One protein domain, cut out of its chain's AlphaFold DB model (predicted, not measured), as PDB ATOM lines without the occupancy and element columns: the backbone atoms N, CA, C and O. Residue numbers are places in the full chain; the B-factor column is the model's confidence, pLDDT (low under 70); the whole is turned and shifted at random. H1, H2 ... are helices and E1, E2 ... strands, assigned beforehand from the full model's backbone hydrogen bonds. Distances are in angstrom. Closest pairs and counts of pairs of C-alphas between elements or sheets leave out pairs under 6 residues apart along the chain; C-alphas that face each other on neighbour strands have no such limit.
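Overview. This is residues 426 to 532 of the 540 residues of an uncharacterized protein of Clostridium clostridioforme CAG:132 (UniProt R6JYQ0). What is the main picture? A strongly twisted sheet of five strands has H3 on one face and H4 on the other, while H1 and H2, between E1 and E2 along the chain, reach beyond one end of the sheet. H5 packs on H3. What is it made of? The printed part has 107 residues with five named helices and five named strands, in the order E1 H1 H2 E2 H3 E3 H4 E4 E5 H5; the sheet runs E2 E1 E4 E5 E3, all antiparallel, and the class is mixed. The whole is compact, with a radius of gyration of the C-alphas of 14.1 A and spans of 42 by 29 by 26 A.

Arrangement. How do the strands pair? E1, residues 428 to 434, is antiparallel to edge strand E2, residues 467 to 470, with N 433 and O 468 2.8 A apart, and to E4, residues 500 to 508, with N 432 and O 505 2.9 A apart. E4 forms a hairpin with E5, residues 513 to 519, N 504 and O 516 being 2.8 A apart; E5 is antiparallel to edge strand E3, residues 483 to 485, with N 517 and O 484 2.9 A apart. Where do the helices stand? H1, residues 436 to 443, only grazes the sheet with residues 436 to 438, and H2, residues 449 to 458, is not on it and touches no helix. H3, residues 473 to 480, and H4, residues 486 to 491, are on opposite faces at heights over the sheet of 7.0 A and 7.8 A; their closest C-alphas to E1 and E5 are Ile 476 to Ile 431, 6.9 A, and Asp 486 to Gly 516, 4.7 A. H5, residues 525 to 530, touches H3, the closest C-alphas being Ile 527 and Leu 479, 6.8 A, at a steep tilt of 67 degrees, only just short of about perpendicular, opposite ways. What of the order and the backbones? E3, H4 and E4 make a split strand-helix-strand unit, two strands running the same way with E5 between them, and its crossover is right-handed. Every O i to N i+4 pair is within hydrogen-bond range in H1, H2, H3 and H4, and 1 of 2 in H5.

Along the chain. Where does the first element begin? C-alpha 428 of E1 is at (294.460, 377.108, 479.514), and E1 is 17.6 A long. Which others are long? E4 is 23.1 A, E5 18.6 A and H2 14.7 A long. Where does the last end? C-alpha 530 of H5 is at (302.773, 378.362, 464.593).

Size, cuts and confidence. How far does it reach? The two C-alphas farthest apart are those of Glu 450 and Met 491, 43.4 A. Is it whole and sure? The printed part has no cut and no long link; pLDDT is under 70 in residues 496 to 501 and 510 to 512.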
ATOM      1  N   GLU A 426     298.309 379.635 482.571       89.12
ATOM      2  CA  GLU A 426     298.370 378.473 483.456       89.12
ATOM      3  C   GLU A 426     297.018 377.754 483.612       89.12
ATOM      4  O   GLU A 426     297.004 376.620 484.072       89.12
ATOM      5  N   LYS A 427     295.901 378.393 483.236       89.62
ATOM      6  CA  LYS A 427     294.531 377.846 483.300       89.62
ATOM      7  C   LYS A 427     294.022 377.332 481.946       89.62
ATOM      8  O   LYS A 427     292.881 376.871 481.848       89.62
ATOM      9  N   VAL A 428     294.826 377.468 480.889       91.69
ATOM     10  CA  VAL A 428     294.460 377.108 479.514       91.69
ATOM     11  C   VAL A 428     295.105 375.777 479.148       91.69
ATOM     12  O   VAL A 428     296.325 375.644 479.136       91.69
ATOM     13  N   GLU A 429     294.272 374.797 478.808       92.38
ATOM     14  CA  GLU A 429     294.723 373.470 478.379       92.38
ATOM     15  C   GLU A 429     295.147 373.482 476.909       92.38
ATOM     16  O   GLU A 429     296.092 372.798 476.515       92.38
ATOM     17  N   ARG A 430     294.398 374.215 476.072       93.38
ATOM     18  CA  ARG A 430     294.529 374.136 474.615       93.38
ATOM     19  C   ARG A 430     293.868 375.296 473.889       93.38
ATOM     20  O   ARG A 430     292.769 375.709 474.251       93.38
ATOM     21  N   ILE A 431     294.468 375.714 472.779       95.00
ATOM     22  CA  ILE A 431     293.869 376.641 471.809       95.00
ATOM     23  C   ILE A 431     293.685 375.901 470.486       95.00
ATOM     24  O   ILE A 431     294.597 375.232 470.003       95.00
ATOM     25  N   THR A 432     292.487 375.967 469.911       94.19
ATOM     26  CA  THR A 432     292.168 375.336 468.622       94.19
ATOM     27  C   THR A 432     291.750 376.396 467.622       94.19
ATOM     28  O   THR A 432     290.747 377.055 467.860       94.19
ATOM     29  N   PHE A 433     292.476 376.545 466.518       92.50
ATOM     30  CA  PHE A 433     292.077 377.416 465.414       92.50
ATOM     31  C   PHE A 433     291.319 376.632 464.349       92.50
ATOM     32  O   PHE A 433     291.752 375.541 463.964       92.50
ATOM     33  N   ASP A 434     290.235 377.212 463.841       87.94
ATOM     34  CA  ASP A 434     289.596 376.762 462.607       87.94
ATOM     35  C   ASP A 434     290.273 377.460 461.424       87.94
ATOM     36  O   ASP A 434     290.199 378.681 461.264       87.94
ATOM     37  N   VAL A 435     290.986 376.675 460.617       88.38
ATOM     38  CA  VAL A 435     291.718 377.165 459.445       88.38
ATOM     39  C   VAL A 435     291.183 376.579 458.142       88.38
ATOM     40  O   VAL A 435     291.789 376.765 457.085       88.38
ATOM     41  N   GLN A 436     290.038 375.894 458.189       88.50
ATOM     42  CA  GLN A 436     289.446 375.216 457.043       88.50
ATOM     43  C   GLN A 436     289.187 376.189 455.886       88.50
ATOM     44  O   GLN A 436     289.544 375.906 454.739       88.50
ATOM     45  N   ASN A 437     288.611 377.355 456.190       84.69
ATOM     46  CA  ASN A 437     288.223 378.345 455.183       84.69
ATOM     47  C   ASN A 437     289.408 378.821 454.332       84.69
ATOM     48  O   ASN A 437     289.265 378.942 453.119       84.69
ATOM     49  N   TYR A 438     290.600 378.975 454.917       84.44
ATOM     50  CA  TYR A 438     291.795 379.410 454.186       84.44
ATOM     51  C   TYR A 438     292.219 378.416 453.095       84.44
ATOM     52  O   TYR A 438     292.690 378.811 452.026       84.44
ATOM     53  N   PHE A 439     292.024 377.115 453.323       85.12
ATOM     54  CA  PHE A 439     292.286 376.099 452.303       85.12
ATOM     55  C   PHE A 439     291.213 376.100 451.215       85.12
ATOM     56  O   PHE A 439     291.547 376.035 450.034       85.12
ATOM     57  N   TYR A 440     289.936 376.232 451.575       84.88
ATOM     58  CA  TYR A 440     288.864 376.298 450.580       84.88
ATOM     59  C   TYR A 440     288.959 377.543 449.694       84.88
ATOM     60  O   TYR A 440     288.787 377.427 448.482       84.88
ATOM     61  N   GLU A 441     289.282 378.705 450.260       82.06
ATOM     62  CA  GLU A 441     289.432 379.950 449.501       82.06
ATOM     63  C   GLU A 441     290.577 379.876 448.483       82.06
ATOM     64  O   GLU A 441     290.423 380.330 447.347       82.06
ATOM     65  N   GLN A 442     291.713 379.275 448.851       81.31
ATOM     66  CA  GLN A 442     292.887 379.231 447.973       81.31
ATOM     67  C   GLN A 442     292.970 378.003 447.072       81.31
ATOM     68  O   GLN A 442     293.480 378.085 445.954       81.31
ATOM     69  N   GLN A 443     292.538 376.851 447.573       81.25
ATOM     70  CA  GLN A 443     292.788 375.546 446.960       81.25
ATOM     71  C   GLN A 443     291.487 374.808 446.614       81.25
ATOM     72  O   GLN A 443     291.525 373.827 445.876       81.25
ATOM     73  N   GLY A 444     290.332 375.276 447.100       84.69
ATOM     74  CA  GLY A 444     289.016 374.687 446.826       84.69
ATOM     75  C   GLY A 444     288.722 373.378 447.566       84.69
ATOM     76  O   GLY A 444     287.623 372.842 447.423       84.69
ATOM     77  N   ALA A 445     289.675 372.860 448.344       87.12
ATOM     78  CA  ALA A 445     289.561 371.629 449.119       87.12
ATOM     79  C   ALA A 445     290.562 371.624 450.286       87.12
ATOM     80  O   ALA A 445     291.521 372.396 450.293       87.12
ATOM     81  N   LEU A 446     290.346 370.728 451.251       90.44
ATOM     82  CA  LEU A 446     291.317 370.441 452.308       90.44
ATOM     83  C   LEU A 446     292.474 369.569 451.779       90.44
ATOM     84  O   LEU A 446     292.282 368.798 450.836       90.44
ATOM     85  N   PRO A 447     293.675 369.664 452.378       88.31
ATOM     86  CA  PRO A 447     294.792 368.796 452.034       88.31
ATOM     87  C   PRO A 447     294.506 367.344 452.443       88.31
ATOM     88  O   PRO A 447     294.167 367.068 453.591       88.31
ATOM     89  N   GLU A 448     294.715 366.411 451.513       89.00
ATOM     90  CA  GLU A 448     294.524 364.967 451.702       89.00
ATOM     91  C   GLU A 448     295.769 364.182 451.247       89.00
ATOM     92  O   GLU A 448     296.610 364.683 450.493       89.00
ATOM     93  N   GLY A 449     295.905 362.930 451.699       91.06
ATOM     94  CA  GLY A 449     296.961 362.017 451.245       91.06
ATOM     95  C   GLY A 449     298.382 362.547 451.482       91.06
ATOM     96  O   GLY A 449     298.761 362.857 452.612       91.06
ATOM     97  N   GLU A 450     299.188 362.632 450.418       89.50
ATOM     98  CA  GLU A 450     300.578 363.110 450.497       89.50
ATOM     99  C   GLU A 450     300.674 364.576 450.947       89.50
ATOM    100  O   GLU A 450     301.529 364.897 451.770       89.50
ATOM    101  N   ALA A 451     299.760 365.442 450.493       87.12
ATOM    102  CA  ALA A 451     299.751 366.860 450.860       87.12
ATOM    103  C   ALA A 451     299.472 367.061 452.359       87.12
ATOM    104  O   ALA A 451     300.120 367.882 453.008       87.12
ATOM    105  N   LEU A 452     298.562 366.263 452.933       91.69
ATOM    106  CA  LEU A 452     298.311 366.247 454.378       91.69
ATOM    107  C   LEU A 452     299.561 365.813 455.155       91.69
ATOM    108  O   LEU A 452     299.928 366.447 456.143       91.69
ATOM    109  N   ALA A 453     300.237 364.757 454.696       90.75
ATOM    110  CA  ALA A 453     301.439 364.249 455.348       90.75
ATOM    111  C   ALA A 453     302.613 365.245 455.287       90.75
ATOM    112  O   ALA A 453     303.396 365.331 456.233       90.75
ATOM    113  N   GLU A 454     302.760 366.002 454.198       92.25
ATOM    114  CA  GLU A 454     303.750 367.083 454.086       92.25
ATOM    115  C   GLU A 454     303.413 368.275 454.986       92.25
ATOM    116  O   GLU A 454     304.295 368.798 455.679       92.25
ATOM    117  N   LEU A 455     302.137 368.661 455.039       91.69
ATOM    118  CA  LEU A 455     301.679 369.719 455.928       91.69
ATOM    119  C   LEU A 455     301.916 369.348 457.393       91.69
ATOM    120  O   LEU A 455     302.480 370.149 458.123       91.69
ATOM    121  N   GLN A 456     301.591 368.124 457.814       93.00
ATOM    122  CA  GLN A 456     301.803 367.671 459.196       93.00
ATOM    123  C   GLN A 456     303.283 367.535 459.582       93.00
ATOM    124  O   GLN A 456     303.626 367.663 460.755       93.00
ATOM    125  N   LYS A 457     304.185 367.307 458.616       92.88
ATOM    126  CA  LYS A 457     305.638 367.390 458.859       92.88
ATOM    127  C   LYS A 457     306.095 368.826 459.095       92.88
ATOM    128  O   LYS A 457     306.995 369.048 459.898       92.88
ATOM    129  N   THR A 458     305.502 369.772 458.370       92.69
ATOM    130  CA  THR A 458     305.800 371.205 458.491       92.69
ATOM    131  C   THR A 458     305.168 371.792 459.752       92.69
ATOM    132  O   THR A 458     305.782 372.613 460.426       92.69
ATOM    133  N   ASN A 459     303.962 371.340 460.088       92.38
ATOM    134  CA  ASN A 459     303.163 371.805 461.207       92.38
ATOM    135  C   ASN A 459     302.521 370.617 461.947       92.38
ATOM    136  O   ASN A 459     301.414 370.186 461.604       92.38
ATOM    137  N   PRO A 460     303.192 370.090 462.987       92.62
ATOM    138  CA  PRO A 460     302.705 368.948 463.768       92.62
ATOM    139  C   PRO A 460     301.365 369.185 464.484       92.62
ATOM    140  O   PRO A 460     300.710 368.225 464.899       92.62
ATOM    141  N   ASN A 461     300.947 370.447 464.624       93.62
ATOM    142  CA  ASN A 461     299.710 370.842 465.295       93.62
ATOM    143  C   ASN A 461     298.478 370.743 464.376       93.62
ATOM    144  O   ASN A 461     297.346 370.823 464.858       93.62
ATOM    145  N   TYR A 462     298.665 370.560 463.063       93.94
ATOM    146  CA  TYR A 462     297.567 370.471 462.099       93.94
ATOM    147  C   TYR A 462     296.838 369.118 462.156       93.94
ATOM    148  O   TYR A 462     297.445 368.039 462.199       93.94
ATOM    149  N   ARG A 463     295.504 369.162 462.111       92.44
ATOM    150  CA  ARG A 463     294.611 367.998 462.120       92.44
ATOM    151  C   ARG A 463     293.837 367.900 460.805       92.44
ATOM    152  O   ARG A 463     293.481 368.909 460.210       92.44
ATOM    153  N   GLU A 464     293.526 366.668 460.398       84.88
ATOM    154  CA  GLU A 464     292.864 366.334 459.121       84.88
ATOM    155  C   GLU A 464     291.568 367.128 458.869       84.88
ATOM    156  O   GLU A 464     291.283 367.496 457.736       84.88
ATOM    157  N   GLY A 465     290.830 367.484 459.925       82.81
ATOM    158  CA  GLY A 465     289.586 368.257 459.839       82.81
ATOM    159  C   GLY A 465     289.738 369.773 459.656       82.81
ATOM    160  O   GLY A 465     288.809 370.487 460.005       82.81
ATOM    161  N   GLY A 466     290.885 370.284 459.195       88.06
ATOM    162  CA  GLY A 466     291.070 371.725 458.972       88.06
ATOM    163  C   GLY A 466     291.267 372.543 460.250       88.06
ATOM    164  O   GLY A 466     290.984 373.738 460.263       88.06
ATOM    165  N   SER A 467     291.757 371.917 461.323       92.06
ATOM    166  CA  SER A 467     292.016 372.588 462.603       92.06
ATOM    167  C   SER A 467     293.489 372.557 462.988       92.06
ATOM    168  O   SER A 467     294.207 371.594 462.710       92.06
ATOM    169  N   LEU A 468     293.935 373.615 463.661       93.88
ATOM    170  CA  LEU A 468     295.268 373.727 464.244       93.88
ATOM    171  C   LEU A 468     295.142 373.695 465.768       93.88
ATOM    172  O   LEU A 468     294.487 374.554 466.354       93.88
ATOM    173  N   VAL A 469     295.746 372.698 466.408       95.25
ATOM    174  CA  VAL A 469     295.560 372.413 467.836       95.25
ATOM    175  C   VAL A 469     296.862 372.637 468.596       95.25
ATOM    176  O   VAL A 469     297.834 371.925 468.363       95.25
ATOM    177  N   ILE A 470     296.869 373.597 469.518       95.25
ATOM    178  CA  ILE A 470     298.065 374.050 470.235       95.25
ATOM    179  C   ILE A 470     297.893 373.798 471.734       95.25
ATOM    180  O   ILE A 470     297.005 374.364 472.367       95.25
ATOM    181  N   GLU A 471     298.754 372.940 472.281       94.50
ATOM    182  CA  GLU A 471     298.739 372.481 473.685       94.50
ATOM    183  C   GLU A 471     300.033 372.862 474.434       94.50
ATOM    184  O   GLU A 471     300.148 372.666 475.641       94.50
ATOM    185  N   GLU A 472     301.036 373.402 473.734       93.94
ATOM    186  CA  GLU A 472     302.314 373.767 474.344       93.94
ATOM    187  C   GLU A 472     302.181 375.054 475.185       93.94
ATOM    188  O   GLU A 472     301.824 376.098 474.631       93.94
ATOM    189  N   PRO A 473     302.545 375.051 476.487       93.12
ATOM    190  CA  PRO A 473     302.351 376.209 477.367       93.12
ATOM    191  C   PRO A 473     303.041 377.499 476.898       93.12
ATOM    192  O   PRO A 473     302.508 378.595 477.076       93.12
ATOM    193  N   ALA A 474     304.224 377.390 476.281       92.75
ATOM    194  CA  ALA A 474     304.941 378.544 475.744       92.75
ATOM    195  C   ALA A 474     304.203 379.166 474.546       92.75
ATOM    196  O   ALA A 474     304.048 380.385 474.487       92.75
ATOM    197  N   ALA A 475     303.692 378.329 473.636       94.06
ATOM    198  CA  ALA A 475     302.896 378.771 472.495       94.06
ATOM    199  C   ALA A 475     301.547 379.352 472.941       94.06
ATOM    200  O   ALA A 475     301.152 380.409 472.456       94.06
ATOM    201  N   ILE A 476     300.878 378.726 473.919       94.69
ATOM    202  CA  ILE A 476     299.640 379.242 474.527       94.69
ATOM    203  C   ILE A 476     299.861 380.649 475.087       94.69
ATOM    204  O   ILE A 476     299.094 381.557 474.782       94.69
ATOM    205  N   ARG A 477     300.939 380.867 475.853       94.12
ATOM    206  CA  ARG A 477     301.258 382.189 476.412       94.12
ATOM    207  C   ARG A 477     301.474 383.251 475.331       94.12
ATOM    208  O   ARG A 477     301.011 384.375 475.503       94.12
ATOM    209  N   LEU A 478     302.167 382.910 474.242       93.00
ATOM    210  CA  LEU A 478     302.357 383.822 473.108       93.00
ATOM    211  C   LEU A 478     301.018 384.168 472.443       93.00
ATOM    212  O   LEU A 478     300.723 385.339 472.220       93.00
ATOM    213  N   LEU A 479     300.192 383.155 472.178       92.94
ATOM    214  CA  LEU A 479     298.902 383.313 471.512       92.94
ATOM    215  C   LEU A 479     297.907 384.129 472.333       92.94
ATOM    216  O   LEU A 479     297.240 384.988 471.772       92.94
ATOM    217  N   LEU A 480     297.832 383.921 473.648       90.31
ATOM    218  CA  LEU A 480     296.933 384.687 474.520       90.31
ATOM    219  C   LEU A 480     297.261 386.189 474.545       90.31
ATOM    220  O   LEU A 480     296.374 386.993 474.797       90.31
ATOM    221  N   GLY A 481     298.499 386.590 474.234       86.44
ATOM    222  CA  GLY A 481     298.846 388.004 474.041       86.44
ATOM    223  C   GLY A 481     298.321 388.603 472.729       86.44
ATOM    224  O   GLY A 481     298.199 389.823 472.604       86.44
ATOM    225  N   ALA A 482     297.998 387.757 471.748       86.81
ATOM    226  CA  ALA A 482     297.541 388.155 470.418       86.81
ATOM    227  C   ALA A 482     296.066 387.828 470.140       86.81
ATOM    228  O   ALA A 482     295.523 388.313 469.149       86.81
ATOM    229  N   ILE A 483     295.419 387.024 470.983       87.06
ATOM    230  CA  ILE A 483     293.997 386.692 470.887       87.06
ATOM    231  C   ILE A 483     293.183 387.684 471.717       87.06
ATOM    232  O   ILE A 483     293.576 388.055 472.821       87.06
ATOM    233  N   ALA A 484     292.023 388.076 471.199       81.00
ATOM    234  CA  ALA A 484     290.972 388.699 471.992       81.00
ATOM    235  C   ALA A 484     289.716 387.821 471.996       81.00
ATOM    236  O   ALA A 484     289.420 387.144 471.011       81.00
ATOM    237  N   GLU A 485     288.996 387.822 473.119       84.31
ATOM    238  CA  GLU A 485     287.698 387.153 473.256       84.31
ATOM    239  C   GLU A 485     286.679 387.791 472.300       84.31
ATOM    240  O   GLU A 485     286.684 389.011 472.103       84.31
ATOM    241  N   ASP A 486     285.806 386.977 471.701       78.19
ATOM    242  CA  ASP A 486     284.835 387.444 470.701       78.19
ATOM    243  C   ASP A 486     283.945 388.573 471.226       78.19
ATOM    244  O   ASP A 486     283.699 389.566 470.534       78.19
ATOM    245  N   ASP A 487     283.473 388.435 472.463       77.00
ATOM    246  CA  ASP A 487     282.573 389.411 473.067       77.00
ATOM    247  C   ASP A 487     283.292 390.722 473.393       77.00
ATOM    248  O   ASP A 487     282.740 391.799 473.152       77.00
ATOM    249  N   SER A 488     284.556 390.654 473.817       81.12
ATOM    250  CA  SER A 488     285.406 391.837 473.985       81.12
ATOM    251  C   SER A 488     285.662 392.547 472.654       81.12
ATOM    252  O   SER A 488     285.557 393.774 472.593       81.12
ATOM    253  N   CYS A 489     285.923 391.797 471.575       77.31
ATOM    254  CA  CYS A 489     286.119 392.359 470.232       77.31
ATOM    255  C   CYS A 489     284.888 393.139 469.758       77.31
ATOM    256  O   CYS A 489     285.016 394.216 469.180       77.31
ATOM    257  N   ARG A 490     283.687 392.607 470.017       77.38
ATOM    258  CA  ARG A 490     282.424 393.252 469.635       77.38
ATOM    259  C   ARG A 490     282.175 394.550 470.393       77.38
ATOM    260  O   ARG A 490     281.623 395.477 469.817       77.38
ATOM    261  N   MET A 491     282.565 394.632 471.664       84.81
ATOM    262  CA  MET A 491     282.340 395.830 472.484       84.81
ATOM    263  C   MET A 491     283.368 396.941 472.236       84.81
ATOM    264  O   MET A 491     283.107 398.094 472.586       84.81
ATOM    265  N   ASN A 492     284.524 396.632 471.634       86.81
ATOM    266  CA  ASN A 492     285.531 397.637 471.305       86.81
ATOM    267  C   ASN A 492     286.186 397.444 469.927       86.81
ATOM    268  O   ASN A 492     287.327 396.998 469.811       86.81
ATOM    269  N   TYR A 493     285.503 397.911 468.882       77.44
ATOM    270  CA  TYR A 493     286.035 397.919 467.514       77.44
ATOM    271  C   TYR A 493     287.223 398.876 467.288       77.44
ATOM    272  O   TYR A 493     287.846 398.823 466.228       77.44
ATOM    273  N   LEU A 494     287.541 399.761 468.245       81.62
ATOM    274  CA  LEU A 494     288.654 400.710 468.120       81.62
ATOM    275  C   LEU A 494     290.008 400.112 468.493       81.62
ATOM    276  O   LEU A 494     291.026 400.621 468.023       81.62
ATOM    277  N   CYS A 495     290.053 399.055 469.309       78.56
ATOM    278  CA  CYS A 495     291.319 398.433 469.680       78.56
ATOM    279  C   CYS A 495     291.859 397.645 468.476       78.56
ATOM    280  O   CYS A 495     291.541 396.476 468.293       78.56
ATOM    281  N   GLU A 496     292.594 398.375 467.629       62.81
ATOM    282  CA  GLU A 496     293.267 398.013 466.378       62.81
ATOM    283  C   GLU A 496     292.683 396.821 465.623       62.81
ATOM    284  O   GLU A 496     292.963 395.675 465.963       62.81
ATOM    285  N   THR A 497     291.947 397.141 464.548       54.06
ATOM    286  CA  THR A 497     291.472 396.254 463.476       54.06
ATOM    287  C   THR A 497     291.682 394.781 463.775       54.06
ATOM    288  O   THR A 497     292.729 394.187 463.486       54.06
ATOM    289  N   VAL A 498     290.615 394.176 464.270       49.41
ATOM    290  CA  VAL A 498     290.283 392.805 463.943       49.41
ATOM    291  C   VAL A 498     290.179 392.696 462.410       49.41
ATOM    292  O   VAL A 498     289.102 392.611 461.830       49.41
ATOM    293  N   GLU A 499     291.307 392.756 461.703       51.91
ATOM    294  CA  GLU A 499     291.400 392.114 460.407       51.91
ATOM    295  C   GLU A 499     291.279 390.634 460.728       51.91
ATOM    296  O   GLU A 499     292.198 390.079 461.325       51.91
ATOM    297  N   GLY A 500     290.100 390.071 460.438       56.69
ATOM    298  CA  GLY A 500     289.630 388.743 460.833       56.69
ATOM    299  C   GLY A 500     290.674 387.647 460.666       56.69
ATOM    300  O   GLY A 500     290.704 386.935 459.658       56.69
ATOM    301  N   GLY A 501     291.536 387.521 461.671       66.88
ATOM    302  CA  GLY A 501     292.440 386.406 461.807       66.88
ATOM    303  C   GLY A 501     291.646 385.132 462.081       66.88
ATOM    304  O   GLY A 501     290.426 385.172 462.267       66.88
ATOM    305  N   PRO A 502     292.324 383.982 462.093       77.19
ATOM    306  CA  PRO A 502     291.660 382.710 462.302       77.19
ATOM    307  C   PRO A 502     290.896 382.717 463.630       77.19
ATOM    308  O   PRO A 502     291.425 383.117 464.673       77.19
ATOM    309  N   TYR A 503     289.649 382.257 463.562       84.81
ATOM    310  CA  TYR A 503     288.821 382.017 464.733       84.81
ATOM    311  C   TYR A 503     289.437 380.912 465.583       84.81
ATOM    312  O   TYR A 503     289.971 379.934 465.046       84.81
ATOM    313  N   CYS A 504     289.341 381.039 466.901       89.69
ATOM    314  CA  CYS A 504     289.828 380.038 467.825       89.69
ATOM    315  C   CYS A 504     288.857 379.737 468.958       89.69
ATOM    316  O   CYS A 504     288.026 380.548 469.354       89.69
ATOM    317  N   THR A 505     289.005 378.539 469.504       92.19
ATOM    318  CA  THR A 505     288.378 378.125 470.752       92.19
ATOM    319  C   THR A 505     289.466 377.864 471.783       92.19
ATOM    320  O   THR A 505     290.358 377.037 471.562       92.19
ATOM    321  N   ILE A 506     289.379 378.554 472.914       91.69
ATOM    322  CA  ILE A 506     290.272 378.419 474.061       91.69
ATOM    323  C   ILE A 506     289.600 377.489 475.066       91.69
ATOM    324  O   ILE A 506     288.527 377.784 475.587       91.69
ATOM    325  N   ARG A 507     290.219 376.341 475.339       90.38
ATOM    326  CA  ARG A 507     289.738 375.388 476.339       90.38
ATOM    327  C   ARG A 507     290.479 375.612 477.651       90.38
ATOM    328  O   ARG A 507     291.708 375.530 477.693       90.38
ATOM    329  N   THR A 508     289.717 375.863 478.709       85.50
ATOM    330  CA  THR A 508     290.222 375.976 480.084       85.50
ATOM    331  C   THR A 508     289.965 374.687 480.871       85.50
ATOM    332  O   THR A 508     289.185 373.839 480.431       85.50
ATOM    333  N   GLU A 509     290.568 374.563 482.058       76.44
ATOM    334  CA  GLU A 509     290.347 373.438 482.992       76.44
ATOM    335  C   GLU A 509     288.860 373.224 483.358       76.44
ATOM    336  O   GLU A 509     288.453 372.129 483.745       76.44
ATOM    337  N   ASN A 510     288.021 374.254 483.200       68.31
ATOM    338  CA  ASN A 510     286.589 374.223 483.517       68.31
ATOM    339  C   ASN A 510     285.703 373.685 482.367       68.31
ATOM    340  O   ASN A 510     284.483 373.822 482.422       68.31
ATOM    341  N   GLU A 511     286.295 373.103 481.316       60.69
ATOM    342  CA  GLU A 511     285.643 372.518 480.124       60.69
ATOM    343  C   GLU A 511     284.766 373.458 479.265       60.69
ATOM    344  O   GLU A 511     284.273 373.034 478.217       60.69
ATOM    345  N   ALA A 512     284.596 374.730 479.637       63.25
ATOM    346  CA  ALA A 512     283.989 375.741 478.773       63.25
ATOM    347  C   ALA A 512     284.980 376.138 477.664       63.25
ATOM    348  O   ALA A 512     286.136 376.475 477.938       63.25
ATOM    349  N   GLY A 513     284.543 376.042 476.406       79.75
ATOM    350  CA  GLY A 513     285.302 376.523 475.256       79.75
ATOM    351  C   GLY A 513     284.953 377.979 474.995       79.75
ATOM    352  O   GLY A 513     283.823 378.245 474.608       79.75
ATOM    353  N   VAL A 514     285.915 378.877 475.193       86.94
ATOM    354  CA  VAL A 514     285.751 380.320 474.990       86.94
ATOM    355  C   VAL A 514     286.097 380.669 473.551       86.94
ATOM    356  O   VAL A 514     287.151 380.267 473.051       86.94
ATOM    357  N   GLY A 515     285.208 381.399 472.889       88.00
ATOM    358  CA  GLY A 515     285.433 381.925 471.549       88.00
ATOM    359  C   GLY A 515     286.416 383.092 471.544       88.00
ATOM    360  O   GLY A 515     286.355 383.981 472.394       88.00
ATOM    361  N   GLY A 516     287.333 383.104 470.586       86.00
ATOM    362  CA  GLY A 516     288.235 384.230 470.407       86.00
ATOM    363  C   GLY A 516     288.802 384.305 469.005       86.00
ATOM    364  O   GLY A 516     288.660 383.398 468.186       86.00
ATOM    365  N   MET A 517     289.525 385.381 468.747       83.69
ATOM    366  CA  MET A 517     290.054 385.682 467.430       83.69
ATOM    367  C   MET A 517     291.475 386.205 467.519       83.69
ATOM    368  O   MET A 517     291.805 387.035 468.370       83.69
ATOM    369  N   LEU A 518     292.326 385.712 466.621       83.44
ATOM    370  CA  LEU A 518     293.694 386.194 466.508       83.44
ATOM    371  C   LEU A 518     293.704 387.590 465.883       83.44
ATOM    372  O   LEU A 518     293.257 387.778 464.752       83.44
ATOM    373  N   ILE A 519     294.258 388.565 466.597       77.25
ATOM    374  CA  ILE A 519     294.392 389.932 466.100       77.25
ATOM    375  C   ILE A 519     295.599 389.980 465.172       77.25
ATOM    376  O   ILE A 519     296.742 389.829 465.607       77.25
ATOM    377  N   LYS A 520     295.357 390.225 463.882       72.88
ATOM    378  CA  LYS A 520     296.394 390.177 462.845       72.88
ATOM    379  C   LYS A 520     297.588 391.094 463.129       72.88
ATOM    380  O   LYS A 520     298.728 390.677 462.947       72.88
ATOM    381  N   ASN A 521     297.347 392.293 463.657       71.44
ATOM    382  CA  ASN A 521     298.407 393.255 463.995       71.44
ATOM    383  C   ASN A 521     299.265 392.829 465.197       71.44
ATOM    384  O   ASN A 521     300.340 393.382 465.412       71.44
ATOM    385  N   ARG A 522     298.814 391.836 465.971       78.06
ATOM    386  CA  ARG A 522     299.557 391.258 467.100       78.06
ATOM    387  C   ARG A 522     300.297 389.975 466.723       78.06
ATOM    388  O   ARG A 522     300.936 389.372 467.581       78.06
ATOM    389  N   ILE A 523     300.236 389.549 465.458       81.25
ATOM    390  CA  ILE A 523     300.967 388.376 464.975       81.25
ATOM    391  C   ILE A 523     302.452 388.727 464.876       81.25
ATOM    392  O   ILE A 523     302.900 389.396 463.944       81.25
ATOM    393  N   THR A 524     303.228 388.248 465.843       86.81
ATOM    394  CA  THR A 524     304.690 388.295 465.789       86.81
ATOM    395  C   THR A 524     305.229 387.201 464.853       86.81
ATOM    396  O   THR A 524     304.495 386.263 464.521       86.81
ATOM    397  N   PRO A 525     306.503 387.263 464.420       88.12
ATOM    398  CA  PRO A 525     307.118 386.183 463.646       88.12
ATOM    399  C   PRO A 525     306.999 384.810 464.324       88.12
ATOM    400  O   PRO A 525     306.709 383.824 463.655       88.12
ATOM    401  N   GLU A 526     307.131 384.757 465.651       90.12
ATOM    402  CA  GLU A 526     306.985 383.532 466.443       90.12
ATOM    403  C   GLU A 526     305.553 382.984 466.384       90.12
ATOM    404  O   GLU A 526     305.352 381.778 466.278       90.12
ATOM    405  N   ILE A 527     304.545 383.863 466.405       89.94
ATOM    406  CA  ILE A 527     303.145 383.458 466.229       89.94
ATOM    407  C   ILE A 527     302.912 382.980 464.794       89.94
ATOM    408  O   ILE A 527     302.261 381.959 464.598       89.94
ATOM    409  N   ALA A 528     303.459 383.667 463.790       88.50
ATOM    410  CA  ALA A 528     303.320 383.276 462.389       88.50
ATOM    411  C   ALA A 528     303.910 381.880 462.107       88.50
ATOM    412  O   ALA A 528     303.336 381.119 461.325       88.50
ATOM    413  N   GLU A 529     305.009 381.510 462.771       90.06
ATOM    414  CA  GLU A 529     305.604 380.171 462.676       90.06
ATOM    415  C   GLU A 529     304.658 379.061 463.159       90.06
ATOM    416  O   GLU A 529     304.651 377.974 462.574       90.06
ATOM    417  N   LEU A 530     303.786 379.329 464.141       91.38
ATOM    418  CA  LEU A 530     302.773 378.362 464.593       91.38
ATOM    419  C   LEU A 530     301.779 377.995 463.480       91.38
ATOM    420  O   LEU A 530     301.200 376.908 463.501       91.38
ATOM    421  N   PHE A 531     301.616 378.867 462.483       90.69
ATOM    422  CA  PHE A 531     300.757 378.670 461.316       90.69
ATOM    423  C   PHE A 531     301.544 378.302 460.049       90.69
ATOM    424  O   PHE A 531     301.020 378.411 458.939       90.69
ATOM    425  N   ALA A 532     302.792 377.841 460.177       90.38
ATOM    426  CA  ALA A 532     303.592 377.414 459.033       90.38
ATOM    427  C   ALA A 532     302.836 376.393 458.163       90.38
ATOM    428  O   ALA A 532     302.211 375.459 458.666       90.38
TER     429      ALA A 532